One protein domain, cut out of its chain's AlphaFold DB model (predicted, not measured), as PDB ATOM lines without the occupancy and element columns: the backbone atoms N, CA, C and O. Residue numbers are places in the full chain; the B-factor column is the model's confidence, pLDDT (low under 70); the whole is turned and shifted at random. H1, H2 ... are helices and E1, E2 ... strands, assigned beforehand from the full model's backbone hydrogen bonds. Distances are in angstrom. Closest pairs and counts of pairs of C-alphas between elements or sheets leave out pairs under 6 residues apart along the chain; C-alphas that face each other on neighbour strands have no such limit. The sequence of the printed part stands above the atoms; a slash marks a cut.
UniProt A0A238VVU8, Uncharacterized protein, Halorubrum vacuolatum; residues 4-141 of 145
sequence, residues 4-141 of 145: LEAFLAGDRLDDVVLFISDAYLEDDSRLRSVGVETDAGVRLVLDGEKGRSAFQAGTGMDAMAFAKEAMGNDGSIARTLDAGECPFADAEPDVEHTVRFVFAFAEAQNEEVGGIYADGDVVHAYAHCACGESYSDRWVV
ATOM      1  N   LEU A   4     -22.406  19.916 -23.373       91.75
ATOM      2  CA  LEU A   4     -20.966  19.692 -23.330       91.75
ATOM      3  C   LEU A   4     -20.488  19.381 -21.906       91.75
ATOM      4  O   LEU A   4     -19.673  18.487 -21.730       91.75
ATOM      5  N   GLU A   5     -20.977  20.098 -20.893       91.81
ATOM      6  CA  GLU A   5     -20.570  19.855 -19.505       91.81
ATOM      7  C   GLU A   5     -20.962  18.446 -19.054       91.81
ATOM      8  O   GLU A   5     -20.157  17.779 -18.417       91.81
ATOM      9  N   ALA A   6     -22.158  17.980 -19.428       92.19
ATOM     10  CA  ALA A   6     -22.605  16.613 -19.150       92.19
ATOM     11  C   ALA A   6     -21.725  15.564 -19.856       92.19
ATOM     12  O   ALA A   6     -21.345  14.567 -19.252       92.19
ATOM     13  N   PHE A   7     -21.340  15.805 -21.116       93.88
ATOM     14  CA  PHE A   7     -20.386  14.946 -21.828       93.88
ATOM     15  C   PHE A   7     -19.018  14.908 -21.128       93.88
ATOM     16  O   PHE A   7     -18.494  13.836 -20.843       93.88
ATOM     17  N   LEU A   8     -18.467  16.074 -20.782       92.56
ATOM     18  CA  LEU A   8     -17.170  16.196 -20.107       92.56
ATOM     19  C   LEU A   8     -17.174  15.669 -18.665       92.56
ATOM     20  O   LEU A   8     -16.097  15.525 -18.087       92.56
ATOM     21  N   ALA A   9     -18.353  15.436 -18.087       92.00
ATOM     22  CA  ALA A   9     -18.554  14.829 -16.775       92.00
ATOM     23  C   ALA A   9     -18.787  13.308 -16.841       92.00
ATOM     24  O   ALA A   9     -18.923  12.687 -15.791       92.00
ATOM     25  N   GLY A  10     -18.819  12.706 -18.037       90.56
ATOM     26  CA  GLY A  10     -19.064  11.269 -18.218       90.56
ATOM     27  C   GLY A  10     -20.547  10.879 -18.200       90.56
ATOM     28  O   GLY A  10     -20.883   9.718 -18.388       90.56
ATOM     29  N   ASP A  11     -21.470  11.835 -18.068       91.75
ATOM     30  CA  ASP A  11     -22.913  11.552 -18.035       91.75
ATOM     31  C   ASP A  11     -23.485  11.181 -19.421       91.75
ATOM     32  O   ASP A  11     -24.647  10.782 -19.535       91.75
ATOM     33  N   ARG A  12     -22.699  11.357 -20.495       92.81
ATOM     34  CA  ARG A  12     -23.106  11.121 -21.893       92.81
ATOM     35  C   ARG A  12     -22.046  10.358 -22.695       92.81
ATOM     36  O   ARG A  12     -21.525  10.875 -23.677       92.81
ATOM     37  N   LEU A  13     -21.735   9.131 -22.282       92.12
ATOM     38  CA  LEU A  13     -20.721   8.296 -22.946       92.12
ATOM     39  C   LEU A  13     -21.098   7.881 -24.378       92.12
ATOM     40  O   LEU A  13     -20.224   7.697 -25.217       92.12
ATOM     41  N   ASP A  14     -22.393   7.783 -24.681       93.12
ATOM     42  CA  ASP A  14     -22.889   7.433 -26.021       93.12
ATOM     43  C   ASP A  14     -22.898   8.621 -27.005       93.12
ATOM     44  O   ASP A  14     -23.207   8.463 -28.191       93.12
ATOM     45  N   ASP A  15     -22.578   9.822 -26.523       95.06
ATOM     46  CA  ASP A  15     -22.508  11.027 -27.335       95.06
ATOM     47  C   ASP A  15     -21.109  11.254 -27.915       95.06
ATOM     48  O   ASP A  15     -20.085  10.796 -27.411       95.06
ATOM     49  N   VAL A  16     -21.075  12.038 -28.985       94.50
ATOM     50  CA  VAL A  16     -19.863  12.575 -29.587       94.50
ATOM     51  C   VAL A  16     -19.955  14.089 -29.668       94.50
ATOM     52  O   VAL A  16     -21.033  14.664 -29.860       94.50
ATOM     53  N   VAL A  17     -18.803  14.738 -29.564       95.00
ATOM     54  CA  VAL A  17     -18.657  16.177 -29.749       95.00
ATOM     55  C   VAL A  17     -17.974  16.431 -31.081       95.00
ATOM     56  O   VAL A  17     -16.942  15.841 -31.393       95.00
ATOM     57  N   LEU A  18     -18.558  17.328 -31.864       93.25
ATOM     58  CA  LEU A  18     -18.015  17.792 -33.128       93.25
ATOM     59  C   LEU A  18     -17.878  19.304 -33.071       93.25
ATOM     60  O   LEU A  18     -18.873  19.997 -32.892       93.25
ATOM     61  N   PHE A  19     -16.677  19.819 -33.268       93.56
ATOM     62  CA  PHE A  19     -16.454  21.230 -33.548       93.56
ATOM     63  C   PHE A  19     -15.989  21.403 -34.985       93.56
ATOM     64  O   PHE A  19     -15.184  20.614 -35.473       93.56
ATOM     65  N   ILE A  20     -16.478  22.444 -35.651       91.06
ATOM     66  CA  ILE A  20     -16.036  22.844 -36.982       91.06
ATOM     67  C   ILE A  20     -15.818  24.354 -36.962       91.06
ATOM     68  O   ILE A  20     -16.712  25.107 -36.580       91.06
ATOM     69  N   SER A  21     -14.630  24.773 -37.381       91.56
ATOM     70  CA  SER A  21     -14.239  26.179 -37.448       91.56
ATOM     71  C   SER A  21     -15.015  26.956 -38.511       91.56
ATOM     72  O   SER A  21     -15.405  26.402 -39.544       91.56
ATOM     73  N   ASP A  22     -15.157  28.266 -38.314       88.44
ATOM     74  CA  ASP A  22     -15.723  29.168 -39.327       88.44
ATOM     75  C   ASP A  22     -14.965  29.121 -40.658       88.44
ATOM     76  O   ASP A  22     -15.574  29.245 -41.716       88.44
ATOM     77  N   ALA A  23     -13.651  28.883 -40.628       83.69
ATOM     78  CA  ALA A  23     -12.827  28.769 -41.831       83.69
ATOM     79  C   ALA A  23     -13.181  27.549 -42.701       83.69
ATOM     80  O   ALA A  23     -12.845  27.516 -43.886       83.69
ATOM     81  N   TYR A  24     -13.828  26.540 -42.115       78.50
ATOM     82  CA  TYR A  24     -14.255  25.321 -42.798       78.50
ATOM     83  C   TYR A  24     -15.775  25.292 -43.049       78.50
ATOM     84  O   TYR A  24     -16.248  24.568 -43.923       78.50
ATOM     85  N   LEU A  25     -16.552  26.083 -42.301       76.12
ATOM     86  CA  LEU A  25     -17.999  26.198 -42.467       76.12
ATOM     87  C   LEU A  25     -18.361  27.202 -43.560       76.12
ATOM     88  O   LEU A  25     -18.134  28.400 -43.422       76.12
ATOM     89  N   GLU A  26     -19.069  26.734 -44.583       70.06
ATOM     90  CA  GLU A  26     -19.792  27.630 -45.488       70.06
ATOM     91  C   GLU A  26     -20.896  28.400 -44.723       70.06
ATOM     92  O   GLU A  26     -21.489  27.880 -43.770       70.06
ATOM     93  N   ASP A  27     -21.188  29.641 -45.131       61.50
ATOM     94  CA  ASP A  27     -22.186  30.518 -44.484       61.50
ATOM     95  C   ASP A  27     -23.590  29.882 -44.399       61.50
ATOM     96  O   ASP A  27     -24.275  30.016 -43.387       61.50
ATOM     97  N   ASP A  28     -23.997  29.116 -45.416       59.06
ATOM     98  CA  ASP A  28     -25.283  28.397 -45.467       59.06
ATOM     99  C   ASP A  28     -25.229  26.996 -44.822       59.06
ATOM    100  O   ASP A  28     -26.134  26.168 -44.995       59.06
ATOM    101  N   SER A  29     -24.169  26.684 -44.070       67.62
ATOM    102  CA  SER A  29     -24.017  25.366 -43.464       67.62
ATOM    103  C   SER A  29     -25.144  25.084 -42.474       67.62
ATOM    104  O   SER A  29     -25.301  25.741 -41.442       67.62
ATOM    105  N   ARG A  30     -25.890  24.006 -42.741       71.12
ATOM    106  CA  ARG A  30     -26.937  23.487 -41.848       71.12
ATOM    107  C   ARG A  30     -26.417  23.256 -40.426       71.12
ATOM    108  O   ARG A  30     -27.208  23.325 -39.490       71.12
ATOM    109  N   LEU A  31     -25.113  23.025 -40.257       75.25
ATOM    110  CA  LEU A  31     -24.463  22.801 -38.965       75.25
ATOM    111  C   LEU A  31     -24.577  24.028 -38.050       75.25
ATOM    112  O   LEU A  31     -24.874  23.848 -36.872       75.25
ATOM    113  N   ARG A  32     -24.492  25.254 -38.595       76.69
ATOM    114  CA  ARG A  32     -24.713  26.506 -37.841       76.69
ATOM    115  C   ARG A  32     -26.106  26.569 -37.208       76.69
ATOM    116  O   ARG A  32     -26.262  27.085 -36.113       76.69
ATOM    117  N   SER A  33     -27.120  25.997 -37.864       75.50
ATOM    118  CA  SER A  33     -28.507  26.022 -37.369       75.50
ATOM    119  C   SER A  33     -28.817  24.999 -36.269       75.50
ATOM    120  O   SER A  33     -29.851  25.109 -35.611       75.50
ATOM    121  N   VAL A  34     -27.967  23.982 -36.096       80.69
ATOM    122  CA  VAL A  34     -28.200  22.869 -35.154       80.69
ATOM    123  C   VAL A  34     -27.130  22.751 -34.066       80.69
ATOM    124  O   VAL A  34     -27.307  21.963 -33.138       80.69
ATOM    125  N   GLY A  35     -26.031  23.496 -34.176       85.31
ATOM    126  CA  GLY A  35     -24.974  23.554 -33.176       85.31
ATOM    127  C   GLY A  35     -25.047  24.785 -32.276       85.31
ATOM    128  O   GLY A  35     -25.920  25.640 -32.405       85.31
ATOM    129  N   VAL A  36     -24.102  24.849 -31.346       90.38
ATOM    130  CA  VAL A  36     -23.833  25.985 -30.467       90.38
ATOM    131  C   VAL A  36     -22.687  26.785 -31.076       90.38
ATOM    132  O   VAL A  36     -21.624  26.220 -31.335       90.38
ATOM    133  N   GLU A  37     -22.896  28.079 -31.306       90.06
ATOM    134  CA  GLU A  37     -21.834  28.983 -31.763       90.06
ATOM    135  C   GLU A  37     -20.765  29.158 -30.675       90.06
ATOM    136  O   GLU A  37     -21.067  29.281 -29.485       90.06
ATOM    137  N   THR A  38     -19.508  29.153 -31.102       90.31
ATOM    138  CA  THR A  38     -18.328  29.481 -30.299       90.31
ATOM    139  C   THR A  38     -17.620  30.677 -30.933       90.31
ATOM    140  O   THR A  38     -17.975  31.104 -32.029       90.31
ATOM    141  N   ASP A  39     -16.588  31.209 -30.280       87.75
ATOM    142  CA  ASP A  39     -15.791  32.301 -30.855       87.75
ATOM    143  C   ASP A  39     -15.029  31.902 -32.137       87.75
ATOM    144  O   ASP A  39     -14.544  32.773 -32.857       87.75
ATOM    145  N   ALA A  40     -14.894  30.598 -32.411       88.19
ATOM    146  CA  ALA A  40     -14.087  30.061 -33.509       88.19
ATOM    147  C   ALA A  40     -14.886  29.233 -34.533       88.19
ATOM    148  O   ALA A  40     -14.301  28.746 -35.505       88.19
ATOM    149  N   GLY A  41     -16.188  29.019 -34.315       91.06
ATOM    150  CA  GLY A  41     -17.033  28.219 -35.199       91.06
ATOM    151  C   GLY A  41     -18.265  27.648 -34.505       91.06
ATOM    152  O   GLY A  41     -18.932  28.314 -33.719       91.06
ATOM    153  N   VAL A  42     -18.595  26.393 -34.810       92.12
ATOM    154  CA  VAL A  42     -19.807  25.731 -34.308       92.12
ATOM    155  C   VAL A  42     -19.464  24.403 -33.660       92.12
ATOM    156  O   VAL A  42     -18.769  23.574 -34.248       92.12
ATOM    157  N   ARG A  43     -20.018  24.166 -32.468       93.31
ATOM    158  CA  ARG A  43     -19.903  22.907 -31.729       93.31
ATOM    159  C   ARG A  43     -21.247  22.195 -31.626       93.31
ATOM    160  O   ARG A  43     -22.260  22.785 -31.272       93.31
ATOM    161  N   LEU A  44     -21.248  20.895 -31.869       92.56
ATOM    162  CA  LEU A  44     -22.401  20.017 -31.752       92.56
ATOM    163  C   LEU A  44     -22.089  18.912 -30.752       92.56
ATOM    164  O   LEU A  44     -20.982  18.384 -30.738       92.56
ATOM    165  N   VAL A  45     -23.083  18.543 -29.951       93.81
ATOM    166  CA  VAL A  45     -23.040  17.329 -29.132       93.81
ATOM    167  C   VAL A  45     -24.218  16.468 -29.556       93.81
ATOM    168  O   VAL A  45     -25.370  16.905 -29.489       93.81
ATOM    169  N   LEU A  46     -23.914  15.300 -30.106       92.81
ATOM    170  CA  LEU A  46     -24.869  14.440 -30.789       92.81
ATOM    171  C   LEU A  46     -24.693  13.007 -30.307       92.81
ATOM    172  O   LEU A  46     -23.590  12.594 -29.985       92.81
ATOM    173  N   ASP A  47     -25.764  12.225 -30.376       93.19
ATOM    174  CA  ASP A  47     -25.675  10.764 -30.310       93.19
ATOM    175  C   ASP A  47     -24.613  10.230 -31.290       93.19
ATOM    176  O   ASP A  47     -24.493  10.740 -32.410       93.19
ATOM    177  N   GLY A  48     -23.850   9.213 -30.886       88.88
ATOM    178  CA  GLY A  48     -22.674   8.754 -31.619       88.88
ATOM    179  C   GLY A  48     -22.930   8.330 -33.065       88.88
ATOM    180  O   GLY A  48     -22.112   8.630 -33.940       88.88
ATOM    181  N   GLU A  49     -24.070   7.708 -33.376       88.19
ATOM    182  CA  GLU A  49     -24.406   7.343 -34.759       88.19
ATOM    183  C   GLU A  49     -24.719   8.587 -35.600       88.19
ATOM    184  O   GLU A  49     -24.253   8.737 -36.740       88.19
ATOM    185  N   LYS A  50     -25.478   9.522 -35.019       89.19
ATOM    186  CA  LYS A  50     -25.828  10.790 -35.674       89.19
ATOM    187  C   LYS A  50     -24.613  11.681 -35.866       89.19
ATOM    188  O   LYS A  50     -24.485  12.292 -36.922       89.19
ATOM    189  N   GLY A  51     -23.729  11.756 -34.880       87.56
ATOM    190  CA  GLY A  51     -22.551  12.607 -34.937       87.56
ATOM    191  C   GLY A  51     -21.511  12.108 -35.933       87.56
ATOM    192  O   GLY A  51     -20.989  12.915 -36.695       87.56
ATOM    193  N   ARG A  52     -21.289  10.790 -36.042       87.94
ATOM    194  CA  ARG A  52     -20.451  10.211 -37.115       87.94
ATOM    195  C   ARG A  52     -21.015  10.524 -38.501       87.94
ATOM    196  O   ARG A  52     -20.276  10.933 -39.394       87.94
ATOM    197  N   SER A  53     -22.334  10.395 -38.656       87.31
ATOM    198  CA  SER A  53     -23.024  10.731 -39.906       87.31
ATOM    199  C   SER A  53     -22.921  12.227 -40.237       87.31
ATOM    200  O   SER A  53     -22.694  12.596 -41.387       87.31
ATOM    201  N   ALA A  54     -23.064  13.100 -39.233       85.00
ATOM    202  CA  ALA A  54     -22.932  14.548 -39.385       85.00
ATOM    203  C   ALA A  54     -21.493  14.969 -39.714       85.00
ATOM    204  O   ALA A  54     -21.304  15.829 -40.570       85.00
ATOM    205  N   PHE A  55     -20.496  14.335 -39.090       85.56
ATOM    206  CA  PHE A  55     -19.081  14.544 -39.392       85.56
ATOM    207  C   PHE A  55     -18.791  14.230 -40.855       85.56
ATOM    208  O   PHE A  55     -18.342  15.106 -41.583       85.56
ATOM    209  N   GLN A  56     -19.146  13.027 -41.313       86.88
ATOM    210  CA  GLN A  56     -18.925  12.630 -42.701       86.88
ATOM    211  C   GLN A  56     -19.638  13.555 -43.691       86.88
ATOM    212  O   GLN A  56     -19.073  13.900 -44.726       86.88
ATOM    213  N   ALA A  57     -20.863  13.986 -43.383       82.25
ATOM    214  CA  ALA A  57     -21.593  14.924 -44.229       82.25
ATOM    215  C   ALA A  57     -20.965  16.331 -44.253       82.25
ATOM    216  O   ALA A  57     -21.052  17.003 -45.277       82.25
ATOM    217  N   GLY A  58     -20.369  16.777 -43.143       77.31
ATOM    218  CA  GLY A  58     -19.774  18.107 -43.006       77.31
ATOM    219  C   GLY A  58     -18.342  18.210 -43.526       77.31
ATOM    220  O   GLY A  58     -17.984  19.236 -44.089       77.31
ATOM    221  N   THR A  59     -17.529  17.165 -43.359       80.00
ATOM    222  CA  THR A  59     -16.095  17.166 -43.708       80.00
ATOM    223  C   THR A  59     -15.760  16.308 -44.925       80.00
ATOM    224  O   THR A  59     -14.662  16.395 -45.473       80.00
ATOM    225  N   GLY A  60     -16.678  15.434 -45.347       83.12
ATOM    226  CA  GLY A  60     -16.413  14.413 -46.361       83.12
ATOM    227  C   GLY A  60     -15.505  13.274 -45.878       83.12
ATOM    228  O   GLY A  60     -15.198  12.377 -46.664       83.12
ATOM    229  N   MET A  61     -15.077  13.284 -44.612       85.81
ATOM    230  CA  MET A  61     -14.139  12.311 -44.050       85.81
ATOM    231  C   MET A  61     -14.853  11.240 -43.224       85.81
ATOM    232  O   MET A  61     -15.870  11.489 -42.581       85.81
ATOM    233  N   ASP A  62     -14.293  10.032 -43.206       89.88
ATOM    234  CA  ASP A  62     -14.733   8.994 -42.276       89.88
ATOM    235  C   ASP A  62     -14.142   9.248 -40.883       89.88
ATOM    236  O   ASP A  62     -12.929   9.398 -40.731       89.88
ATOM    237  N   ALA A  63     -15.000   9.287 -39.861       87.62
ATOM    238  CA  ALA A  63     -14.591   9.612 -38.495       87.62
ATOM    239  C   ALA A  63     -13.587   8.598 -37.920       87.62
ATOM    240  O   ALA A  63     -12.664   8.984 -37.207       87.62
ATOM    241  N   MET A  64     -13.733   7.308 -38.245       88.12
ATOM    242  CA  MET A  64     -12.832   6.262 -37.748       88.12
ATOM    243  C   MET A  64     -11.473   6.311 -38.447       88.12
ATOM    244  O   MET A  64     -10.440   6.142 -37.799       88.12
ATOM    245  N   ALA A  65     -11.455   6.550 -39.760       91.12
ATOM    246  CA  ALA A  65     -10.222   6.750 -40.513       91.12
ATOM    247  C   ALA A  65      -9.456   7.981 -40.006       91.12
ATOM    248  O   ALA A  65      -8.255   7.883 -39.763       91.12
ATOM    249  N   PHE A  66     -10.165   9.090 -39.772       91.69
ATOM    250  CA  PHE A  66      -9.601  10.308 -39.192       91.69
ATOM    251  C   PHE A  66      -9.019  10.061 -37.796       91.69
ATOM    252  O   PHE A  66      -7.850  10.358 -37.559       91.69
ATOM    253  N   ALA A  67      -9.785   9.439 -36.893       90.94
ATOM    254  CA  ALA A  67      -9.299   9.097 -35.558       90.94
ATOM    255  C   ALA A  67      -8.037   8.222 -35.627       90.94
ATOM    256  O   ALA A  67      -7.075   8.449 -34.899       90.94
ATOM    257  N   LYS A  68      -8.006   7.243 -36.539       91.56
ATOM    258  CA  LYS A  68      -6.849   6.360 -36.726       91.56
ATOM    259  C   LYS A  68      -5.598   7.086 -37.211       91.56
ATOM    260  O   LYS A  68      -4.507   6.724 -36.779       91.56
ATOM    261  N   GLU A  69      -5.748   8.059 -38.099       91.50
ATOM    262  CA  GLU A  69      -4.645   8.907 -38.554       91.50
ATOM    263  C   GLU A  69      -4.123   9.782 -37.407       91.50
ATOM    264  O   GLU A  69      -2.935   9.752 -37.093       91.50
ATOM    265  N   ALA A  70      -5.030  10.479 -36.720       93.38
ATOM    266  CA  ALA A  70      -4.715  11.394 -35.628       93.38
ATOM    267  C   ALA A  70      -4.056  10.706 -34.420       93.38
ATOM    268  O   ALA A  70      -3.195  11.300 -33.777       93.38
ATOM    269  N   MET A  71      -4.409   9.445 -34.130       91.69
ATOM    270  CA  MET A  71      -3.786   8.643 -33.063       91.69
ATOM    271  C   MET A  71      -2.270   8.465 -33.219       91.69
ATOM    272  O   MET A  71      -1.610   8.063 -32.264       91.69
ATOM    273  N   GLY A  72      -1.712   8.709 -34.408       91.56
ATOM    274  CA  GLY A  72      -0.270   8.648 -34.629       91.56
ATOM    275  C   GLY A  72       0.503   9.834 -34.048       91.56
ATOM    276  O   GLY A  72       1.719   9.728 -33.903       91.56
ATOM    277  N   ASN A  73      -0.184  10.932 -33.717       94.25
ATOM    278  CA  ASN A  73       0.428  12.191 -33.311       94.25
ATOM    279  C   ASN A  73      -0.185  12.673 -31.988       94.25
ATOM    280  O   ASN A  73      -1.371  13.005 -31.926       94.25
ATOM    281  N   ASP A  74       0.627  12.737 -30.937       94.31
ATOM    282  CA  ASP A  74       0.215  13.265 -29.635       94.31
ATOM    283  C   ASP A  74       0.296  14.800 -29.636       94.31
ATOM    284  O   ASP A  74       1.374  15.372 -29.804       94.31
ATOM    285  N   GLY A  75      -0.845  15.465 -29.447       94.56
ATOM    286  CA  GLY A  75      -0.949  16.919 -29.291       94.56
ATOM    287  C   GLY A  75      -1.749  17.293 -28.045       94.56
ATOM    288  O   GLY A  75      -1.961  16.468 -27.160       94.56
ATOM    289  N   SER A  76      -2.201  18.544 -27.949       95.31
ATOM    290  CA  SER A  76      -3.072  18.980 -26.848       95.31
ATOM    291  C   SER A  76      -4.359  19.593 -27.379       95.31
ATOM    292  O   SER A  76      -4.339  20.432 -28.276       95.31
ATOM    293  N   ILE A  77      -5.501  19.167 -26.846       96.12
ATOM    294  CA  ILE A  77      -6.823  19.669 -27.237       96.12
ATOM    295  C   ILE A  77      -7.466  20.331 -26.021       96.12
ATOM    296  O   ILE A  77      -7.500  19.774 -24.922       96.12
ATOM    297  N   ALA A  78      -7.978  21.547 -26.214       94.00
ATOM    298  CA  ALA A  78      -8.630  22.302 -25.157       94.00
ATOM    299  C   ALA A  78      -9.859  21.548 -24.634       94.00
ATOM    300  O   ALA A  78     -10.596  20.917 -25.390       94.00
ATOM    301  N   ARG A  79     -10.132  21.672 -23.331       91.75
ATOM    302  CA  ARG A  79     -11.296  21.044 -22.678       91.75
ATOM    303  C   ARG A  79     -12.627  21.438 -23.327       91.75
ATOM    304  O   ARG A  79     -13.575  20.663 -23.317       91.75
ATOM    305  N   THR A  80     -12.701  22.643 -23.877       92.12
ATOM    306  CA  THR A  80     -13.868  23.166 -24.597       92.12
ATOM    307  C   THR A  80     -14.100  22.475 -25.944       92.12
ATOM    308  O   THR A  80     -15.169  22.638 -26.531       92.12
ATOM    309  N   LEU A  81     -13.157  21.646 -26.408       94.69
ATOM    310  CA  LEU A  81     -13.231  20.871 -27.649       94.69
ATOM    311  C   LEU A  81     -13.438  21.742 -28.898       94.69
ATOM    312  O   LEU A  81     -14.052  21.304 -29.864       94.69
ATOM    313  N   ASP A  82     -12.939  22.977 -28.871       94.12
ATOM    314  CA  ASP A  82     -13.000  23.962 -29.963       94.12
ATOM    315  C   ASP A  82     -11.638  24.618 -30.268       94.12
ATOM    316  O   ASP A  82     -11.534  25.471 -31.147       94.12
ATOM    317  N   ALA A  83     -10.576  24.195 -29.578       93.81
ATOM    318  CA  ALA A  83      -9.213  24.686 -29.755       93.81
ATOM    319  C   ALA A  83      -8.184  23.604 -29.392       93.81
ATOM    320  O   ALA A  83      -8.523  22.572 -28.809       93.81
ATOM    321  N   GLY A  84      -6.914  23.841 -29.715       94.12
ATOM    322  CA  GLY A  84      -5.819  22.942 -29.378       94.12
ATOM    323  C   GLY A  84      -4.459  23.471 -29.821       94.12
ATOM    324  O   GLY A  84      -4.371  24.462 -30.542       94.12
ATOM    325  N   GLU A  85      -3.414  22.787 -29.374       94.75
ATOM    326  CA  GLU A  85      -2.014  23.059 -29.676       94.75
ATOM    327  C   GLU A  85      -1.490  21.942 -30.583       94.75
ATOM    328  O   GLU A  85      -1.379  20.779 -30.179       94.75
ATOM    329  N   CYS A  86      -1.215  22.300 -31.840       95.69
ATOM    330  CA  CYS A  86      -0.681  21.381 -32.835       95.69
ATOM    331  C   CYS A  86       0.767  21.001 -32.476       95.69
ATOM    332  O   CYS A  86       1.601  21.899 -32.333       95.69
ATOM    333  N   PRO A  87       1.122  19.705 -32.411       95.25
ATOM    334  CA  PRO A  87       2.483  19.279 -32.070       95.25
ATOM    335  C   PRO A  87       3.525  19.641 -33.142       95.25
ATOM    336  O   PRO A  87       4.726  19.572 -32.893       95.25
ATOM    337  N   PHE A  88       3.077  20.051 -34.331       93.75
ATOM    338  CA  PHE A  88       3.927  20.472 -35.445       93.75
ATOM    339  C   PHE A  88       4.152  21.992 -35.496       93.75
ATOM    340  O   PHE A  88       4.923  22.462 -36.333       93.75
ATOM    341  N   ALA A  89       3.531  22.764 -34.595       92.81
ATOM    342  CA  ALA A  89       3.595  24.226 -34.615       92.81
ATOM    343  C   ALA A  89       5.024  24.776 -34.508       92.81
ATOM    344  O   ALA A  89       5.399  25.681 -35.252       92.81
ATOM    345  N   ASP A  90       5.849  24.184 -33.642       90.94
ATOM    346  CA  ASP A  90       7.242  24.607 -33.460       90.94
ATOM    347  C   ASP A  90       8.136  24.267 -34.662       90.94
ATOM    348  O   ASP A  90       9.124  24.957 -34.926       90.94
ATOM    349  N   ALA A  91       7.810  23.196 -35.391       90.19
ATOM    350  CA  ALA A  91       8.563  22.769 -36.568       90.19
ATOM    351  C   ALA A  91       8.229  23.617 -37.806       90.19
ATOM    352  O   ALA A  91       9.082  23.788 -38.680       90.19
ATOM    353  N   GLU A  92       7.015  24.167 -37.863       90.25
ATOM    354  CA  GLU A  92       6.500  24.952 -38.986       90.25
ATOM    355  C   GLU A  92       5.905  26.294 -38.519       90.25
ATOM    356  O   GLU A  92       4.706  26.529 -38.680       90.25
ATOM    357  N   PRO A  93       6.722  27.209 -37.964       87.75
ATOM    358  CA  PRO A  93       6.233  28.437 -37.326       87.75
ATOM    359  C   PRO A  93       5.612  29.449 -38.303       87.75
ATOM    360  O   PRO A  93       4.888  30.348 -37.880       87.75
ATOM    361  N   ASP A  94       5.901  29.325 -39.601       91.81
ATOM    362  CA  ASP A  94       5.355  30.190 -40.655       91.81
ATOM    363  C   ASP A  94       3.999  29.695 -41.197       91.81
ATOM    364  O   ASP A  94       3.380  30.361 -42.031       91.81
ATOM    365  N   VAL A  95       3.541  28.518 -40.755       92.19
ATOM    366  CA  VAL A  95       2.258  27.923 -41.146       92.19
ATOM    367  C   VAL A  95       1.215  28.224 -40.071       92.19
ATOM    368  O   VAL A  95       1.521  28.316 -38.887       92.19
ATOM    369  N   GLU A  96      -0.042  28.404 -40.471       91.94
ATOM    370  CA  GLU A  96      -1.129  28.580 -39.512       91.94
ATOM    371  C   GLU A  96      -1.469  27.247 -38.826       91.94
ATOM    372  O   GLU A  96      -1.799  26.266 -39.495       91.94
ATOM    373  N   HIS A  97      -1.440  27.234 -37.490       92.94
ATOM    374  CA  HIS A  97      -1.744  26.055 -36.667       92.94
ATOM    375  C   HIS A  97      -3.042  26.205 -35.868       92.94
ATOM    376  O   HIS A  97      -3.095  25.932 -34.671       92.94
ATOM    377  N   THR A  98      -4.098  26.689 -36.520       92.38
ATOM    378  CA  THR A  98      -5.438  26.784 -35.929       92.38
ATOM    379  C   THR A  98      -6.209  25.480 -36.133       92.38
ATOM    380  O   THR A  98      -6.047  24.777 -37.133       92.38
ATOM    381  N   VAL A  99      -7.069  25.129 -35.179       93.94
ATOM    382  CA  VAL A  99      -7.928  23.945 -35.291       93.94
ATOM    383  C   VAL A  99      -9.014  24.187 -36.338       93.94
ATOM    384  O   VAL A  99      -9.784  25.138 -36.232       93.94
ATOM    385  N   ARG A 100      -9.127  23.285 -37.319       92.56
ATOM    386  CA  ARG A 100     -10.194  23.319 -38.329       92.56
ATOM    387  C   ARG A 100     -11.442  22.578 -37.902       92.56
ATOM    388  O   ARG A 100     -12.545  23.057 -38.158       92.56
ATOM    389  N   PHE A 101     -11.277  21.417 -37.285       92.25
ATOM    390  CA  PHE A 101     -12.368  20.668 -36.676       92.25
ATOM    391  C   PHE A 101     -11.838  19.727 -35.596       92.25
ATOM    392  O   PHE A 101     -10.694  19.271 -35.664       92.25
ATOM    393  N   VAL A 102     -12.686  19.442 -34.607       95.50
ATOM    394  CA  VAL A 102     -12.432  18.470 -33.534       95.50
ATOM    395  C   VAL A 102     -13.539  17.435 -33.549       95.50
ATOM    396  O   VAL A 102     -14.713  17.778 -33.664       95.50
ATOM    397  N   PHE A 103     -13.166  16.173 -33.399       95.19
ATOM    398  CA  PHE A 103     -14.080  15.072 -33.149       95.19
ATOM    399  C   PHE A 103     -13.692  14.415 -31.830       95.19
ATOM    400  O   PHE A 103     -12.532  14.053 -31.649       95.19
ATOM    401  N   ALA A 104     -14.639  14.262 -30.910       96.25
ATOM    402  CA  ALA A 104     -14.391  13.628 -29.625       96.25
ATOM    403  C   ALA A 104     -15.513  12.673 -29.222       96.25
ATOM    404  O   ALA A 104     -16.676  12.886 -29.560       96.25
ATOM    405  N   PHE A 105     -15.160  11.632 -28.481       94.81
ATOM    406  CA  PHE A 105     -16.092  10.684 -27.874       94.81
ATOM    407  C   PHE A 105     -15.577  10.269 -26.498       94.81
ATOM    408  O   PHE A 105     -14.396  10.448 -26.202       94.81
ATOM    409  N   ALA A 106     -16.458   9.746 -25.652       93.69
ATOM    410  CA  ALA A 106     -16.074   9.214 -24.354       93.69
ATOM    411  C   ALA A 106     -16.215   7.690 -24.353       93.69
ATOM    412  O   ALA A 106     -17.086   7.131 -25.014       93.69
ATOM    413  N   GLU A 107     -15.328   7.017 -23.635       92.75
ATOM    414  CA  GLU A 107     -15.353   5.574 -23.441       92.75
ATOM    415  C   GLU A 107     -15.504   5.272 -21.953       92.75
ATOM    416  O   GLU A 107     -14.873   5.920 -21.118       92.75
ATOM    417  N   ALA A 108     -16.358   4.300 -21.628       93.88
ATOM    418  CA  ALA A 108     -16.560   3.860 -20.255       93.88
ATOM    419  C   ALA A 108     -15.276   3.257 -19.672       93.88
ATOM    420  O   ALA A 108     -14.523   2.590 -20.387       93.88
ATOM    421  N   GLN A 109     -15.074   3.432 -18.365       94.00
ATOM    422  CA  GLN A 109     -13.979   2.804 -17.625       94.00
ATOM    423  C   GLN A 109     -13.854   1.309 -17.965       94.00
ATOM    424  O   GLN A 109     -14.828   0.549 -17.943       94.00
ATOM    425  N   ASN A 110     -12.626   0.876 -18.237       92.06
ATOM    426  CA  ASN A 110     -12.285  -0.500 -18.541       92.06
ATOM    427  C   ASN A 110     -11.005  -0.936 -17.811       92.06
ATOM    428  O   ASN A 110      -9.880  -0.729 -18.274       92.06
ATOM    429  N   GLU A 111     -11.192  -1.612 -16.675       91.44
ATOM    430  CA  GLU A 111     -10.100  -2.140 -15.849       91.44
ATOM    431  C   GLU A 111      -9.266  -3.221 -16.562       91.44
ATOM    432  O   GLU A 111      -8.088  -3.390 -16.247       91.44
ATOM    433  N   GLU A 112      -9.835  -3.942 -17.538       92.19
ATOM    434  CA  GLU A 112      -9.129  -5.006 -18.267       92.19
ATOM    435  C   GLU A 112      -8.086  -4.450 -19.244       92.19
ATOM    436  O   GLU A 112      -7.055  -5.084 -19.479       92.19
ATOM    437  N   VAL A 113      -8.337  -3.262 -19.806       92.25
ATOM    438  CA  VAL A 113      -7.386  -2.561 -20.684       92.25
ATOM    439  C   VAL A 113      -6.230  -1.970 -19.869       92.25
ATOM    440  O   VAL A 113      -5.084  -1.980 -20.327       92.25
ATOM    441  N   GLY A 114      -6.506  -1.508 -18.646       88.69
ATOM    442  CA  GLY A 114      -5.508  -0.893 -17.772       88.69
ATOM    443  C   GLY A 114      -5.099   0.525 -18.202       88.69
ATOM    444  O   GLY A 114      -5.622   1.096 -19.158       88.69
ATOM    445  N   GLY A 115      -4.138   1.116 -17.485       91.88
ATOM    446  CA  GLY A 115      -3.718   2.507 -17.709       91.88
ATOM    447  C   GLY A 115      -4.845   3.497 -17.399       91.88
ATOM    448  O   GLY A 115      -5.645   3.235 -16.508       91.88
ATOM    449  N   ILE A 116      -4.947   4.585 -18.174       92.06
ATOM    450  CA  ILE A 116      -5.975   5.625 -17.968       92.06
ATOM    451  C   ILE A 116      -7.411   5.073 -18.023       92.06
ATOM    452  O   ILE A 116      -8.305   5.620 -17.393       92.06
ATOM    453  N   TYR A 117      -7.627   3.961 -18.735       91.94
ATOM    454  CA  TYR A 117      -8.932   3.306 -18.844       91.94
ATOM    455  C   TYR A 117      -9.350   2.614 -17.547       91.94
ATOM    456  O   TYR A 117     -10.537   2.421 -17.319       91.94
ATOM    457  N   ALA A 118      -8.400   2.242 -16.687       92.88
ATOM    458  CA  ALA A 118      -8.710   1.714 -15.364       92.88
ATOM    459  C   ALA A 118      -8.990   2.825 -14.343       92.88
ATOM    460  O   ALA A 118      -9.585   2.544 -13.307       92.88
ATOM    461  N   ASP A 119      -8.594   4.068 -14.629       91.50
ATOM    462  CA  ASP A 119      -8.707   5.189 -13.692       91.50
ATOM    463  C   ASP A 119     -10.076   5.895 -13.774       91.50
ATOM    464  O   ASP A 119     -10.490   6.549 -12.816       91.50
ATOM    465  N   GLY A 120     -10.812   5.723 -14.878       93.81
ATOM    466  CA  GLY A 120     -12.176   6.225 -15.049       93.81
ATOM    467  C   GLY A 120     -12.620   6.230 -16.510       93.81
ATOM    468  O   GLY A 120     -11.967   5.637 -17.369       93.81
ATOM    469  N   ASP A 121     -13.731   6.912 -16.785       95.56
ATOM    470  CA  ASP A 121     -14.182   7.158 -18.156       95.56
ATOM    471  C   ASP A 121     -13.165   8.043 -18.886       95.56
ATOM    472  O   ASP A 121     -12.639   9.000 -18.316       95.56
ATOM    473  N   VAL A 122     -12.885   7.746 -20.151       95.50
ATOM    474  CA  VAL A 122     -11.826   8.411 -20.922       95.50
ATOM    475  C   VAL A 122     -12.430   9.217 -22.057       95.50
ATOM    476  O   VAL A 122     -13.164   8.683 -22.886       95.50
ATOM    477  N   VAL A 123     -12.073  10.496 -22.148       95.69
ATOM    478  CA  VAL A 123     -12.364  11.314 -23.328       95.69
ATOM    479  C   VAL A 123     -11.264  11.097 -24.356       95.69
ATOM    480  O   VAL A 123     -10.083  11.286 -24.073       95.69
ATOM    481  N   HIS A 124     -11.674  10.735 -25.564       95.75
ATOM    482  CA  HIS A 124     -10.853  10.652 -26.757       95.75
ATOM    483  C   HIS A 124     -11.161  11.837 -27.659       95.75
ATOM    484  O   HIS A 124     -12.294  11.965 -28.115       95.75
ATOM    485  N   ALA A 125     -10.171  12.679 -27.942       96.94
ATOM    486  CA  ALA A 125     -10.325  13.828 -28.819       96.94
ATOM    487  C   ALA A 125      -9.308  13.798 -29.965       96.94
ATOM    488  O   ALA A 125      -8.148  13.425 -29.797       96.94
ATOM    489  N   TYR A 126      -9.763  14.224 -31.137       97.12
ATOM    490  CA  TYR A 126      -8.994  14.264 -32.372       97.12
ATOM    491  C   TYR A 126      -9.201  15.615 -33.033       97.12
ATOM    492  O   TYR A 126     -10.342  16.037 -33.217       97.12
ATOM    493  N   ALA A 127      -8.119  16.280 -33.409       96.56
ATOM    494  CA  ALA A 127      -8.145  17.581 -34.050       96.56
ATOM    495  C   ALA A 127      -7.467  17.510 -35.415       96.56
ATOM    496  O   ALA A 127      -6.444  16.846 -35.585       96.56
ATOM    497  N   HIS A 128      -8.045  18.211 -36.385       95.25
ATOM    498  CA  HIS A 128      -7.407  18.472 -37.666       95.25
ATOM    499  C   HIS A 128      -6.971  19.930 -37.716       95.25
ATOM    500  O   HIS A 128      -7.777  20.840 -37.496       95.25
ATOM    501  N   CYS A 129      -5.690  20.145 -37.982       95.31
ATOM    502  CA  CYS A 129      -5.056  21.450 -37.969       95.31
ATOM    503  C   CYS A 129      -5.124  22.128 -39.343       95.31
ATOM    504  O   CYS A 129      -5.213  21.478 -40.385       95.31
ATOM    505  N   ALA A 130      -5.028  23.456 -39.371       93.62
ATOM    506  CA  ALA A 130      -4.946  24.227 -40.603       93.62
ATOM    507  C   ALA A 130      -3.672  23.965 -41.421       93.62
ATOM    508  O   ALA A 130      -3.716  24.138 -42.643       93.62
ATOM    509  N   CYS A 131      -2.601  23.467 -40.791       94.00
ATOM    510  CA  CYS A 131      -1.402  22.988 -41.480       94.00
ATOM    511  C   CYS A 131      -1.631  21.686 -42.273       94.00
ATOM    512  O   CYS A 131      -0.811  21.335 -43.116       94.00
ATOM    513  N   GLY A 132      -2.760  20.997 -42.054       92.44
ATOM    514  CA  GLY A 132      -3.118  19.737 -42.709       92.44
ATOM    515  C   GLY A 132      -2.815  18.488 -41.882       92.44
ATOM    516  O   GLY A 132      -3.277  17.410 -42.247       92.44
ATOM    517  N   GLU A 133      -2.104  18.627 -40.763       95.12
ATOM    518  CA  GLU A 133      -1.821  17.516 -39.856       95.12
ATOM    519  C   GLU A 133      -2.989  17.238 -38.902       95.12
ATOM    520  O   GLU A 133      -3.730  18.137 -38.488       95.12
ATOM    521  N   SER A 134      -3.123  15.970 -38.523       96.12
ATOM    522  CA  SER A 134      -4.127  15.482 -37.578       96.12
ATOM    523  C   SER A 134      -3.435  14.999 -36.303       96.12
ATOM    524  O   SER A 134      -2.412  14.317 -36.378       96.12
ATOM    525  N   TYR A 135      -3.976  15.322 -35.130       97.12
ATOM    526  CA  TYR A 135      -3.410  14.916 -33.840       97.12
ATOM    527  C   TYR A 135      -4.494  14.549 -32.834       97.12
ATOM    528  O   TYR A 135      -5.667  14.897 -32.993       97.12
ATOM    529  N   SER A 136      -4.102  13.804 -31.810       97.19
ATOM    530  CA  SER A 136      -5.003  13.288 -30.791       97.19
ATOM    531  C   SER A 136      -4.575  13.697 -29.393       97.19
ATOM    532  O   SER A 136      -3.415  14.017 -29.140       97.19
ATOM    533  N   ASP A 137      -5.550  13.686 -28.495       96.69
ATOM    534  CA  ASP A 137      -5.366  13.883 -27.070       96.69
ATOM    535  C   ASP A 137      -6.409  13.036 -26.327       96.69
ATOM    536  O   ASP A 137      -7.509  12.784 -26.833       96.69
ATOM    537  N   ARG A 138      -6.059  12.549 -25.137       94.75
ATOM    538  CA  ARG A 138      -6.946  11.726 -24.311       94.75
ATOM    539  C   ARG A 138      -6.681  11.934 -22.831       94.75
ATOM    540  O   ARG A 138      -5.536  12.097 -22.414       94.75
ATOM    541  N   TRP A 139      -7.739  11.910 -22.036       95.19
ATOM    542  CA  TRP A 139      -7.667  12.156 -20.596       95.19
ATOM    543  C   TRP A 139      -8.845  11.512 -19.866       95.19
ATOM    544  O   TRP A 139      -9.886  11.267 -20.481       95.19
ATOM    545  N   VAL A 140      -8.704  11.261 -18.562       94.81
ATOM    546  CA  VAL A 140      -9.823  10.782 -17.742       94.81
ATOM    547  C   VAL A 140     -10.795  11.934 -17.494       94.81
ATOM    548  O   VAL A 140     -10.411  13.085 -17.249       94.81
ATOM    549  N   VAL A 141     -12.084  11.630 -17.577       91.81
ATOM    550  CA  VAL A 141     -13.188  12.533 -17.260       91.81
ATOM    551  C   VAL A 141     -12.947  13.210 -15.905       91.81
ATOM    552  O   VAL A 141     -12.653  12.568 -14.900       91.81
TER     553      VAL A 141
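Overview. This is residues 4 to 141 of the 145 residues of an uncharacterized protein of Halorubrum vacuolatum (UniProt A0A238VVU8). A twisted sheet of six strands has H3 and H4 packed over one face; the short H2 lies on that same face near the E2 edge, and the short H1 on the opposite face. A long link after H4, residues 71 to 98, passes round the E6 edge to H1's face, and H5 sits at one end of the sheet. The printed part has 138 residues, with five named helices and six named strands in the order H1 E1 H2 E2 E3 H3 H4 E4 H5 E5 E6; the sheet order is E2 E3 E1 E4 E5 E6, all antiparallel, and the class is mixed. The whole is compact, with a radius of gyration of the C-alphas of 14.5 A and spans of 43 by 37 by 25 A.

Arrangement. The inner strands E1, residues 15 to 21, and E4, residues 99 to 107, are antiparallel at 173 degrees, with N 19 and O 102 2.9 A apart, within hydrogen-bond range. E3, residues 41 to 47, neighbours E1, with N 18 and O 44 at 2.9 A. The edge strand E2, residues 36 to 38, forms a hairpin with E3, with N 36 and O 43 at 2.8 A. E5, residues 122 to 129, neighbours E4, with N 103 and O 126 at 2.8 A. E5 forms a hairpin with the edge strand E6, residues 134 to 140, with N 125 and O 137 at 2.9 A. H3, residues 48 to 59, lies over E3 and E1, along the strands, at a height of 8.3 A over the sheet. H4, residues 63 to 70, on the same face, runs across the strands at 79 degrees to E5 on the local plane; its closest C-alphas to E6 are Ala 70 and Tyr 135, 4.2 A. H3 and H4 make two layers with the sheet, helices on one face of it. H3, with residues 52 to 56 alone, only just touches H4, with 3 pairs of C-alphas within 8 A; the closest are Arg 52 and Ala 63, 6.1 A. E1, H2, E2 and E3, H3 H4, E4 are split strand-helix-strand units, two strands that run the same way in one sheet with helices between them along the chain and another strand between them in the sheet, E3 in the first unit and E1 in the second, and both crossovers are right-handed. H2, residues 30 to 34, has 0 of 1 O i to N i+4 pairs within hydrogen-bond range, but 2 of 2 O i to N i+3 pairs. H1, residues 4 to 8, H3 and H4 have every O i to N i+4 pair within range; H5, residues 116 to 119, is too short for one.

Along the chain. H1 begins at C-alpha 4, (-20.966, 19.692, -23.330). E4 is 23.1 A long, E5 22.5 A, E6 21.2 A and H3 16.1 A. E6 ends at C-alpha 140, (-9.823, 10.782, -17.742).

Size, cuts and confidence. The C-alphas of Asp 27 and Glu 112 are the two farthest apart, 46.0 A. The printed part has no cut. The link from H4 to E4 is long, 28 residues. Residues 27 to 29 have pLDDT under 70.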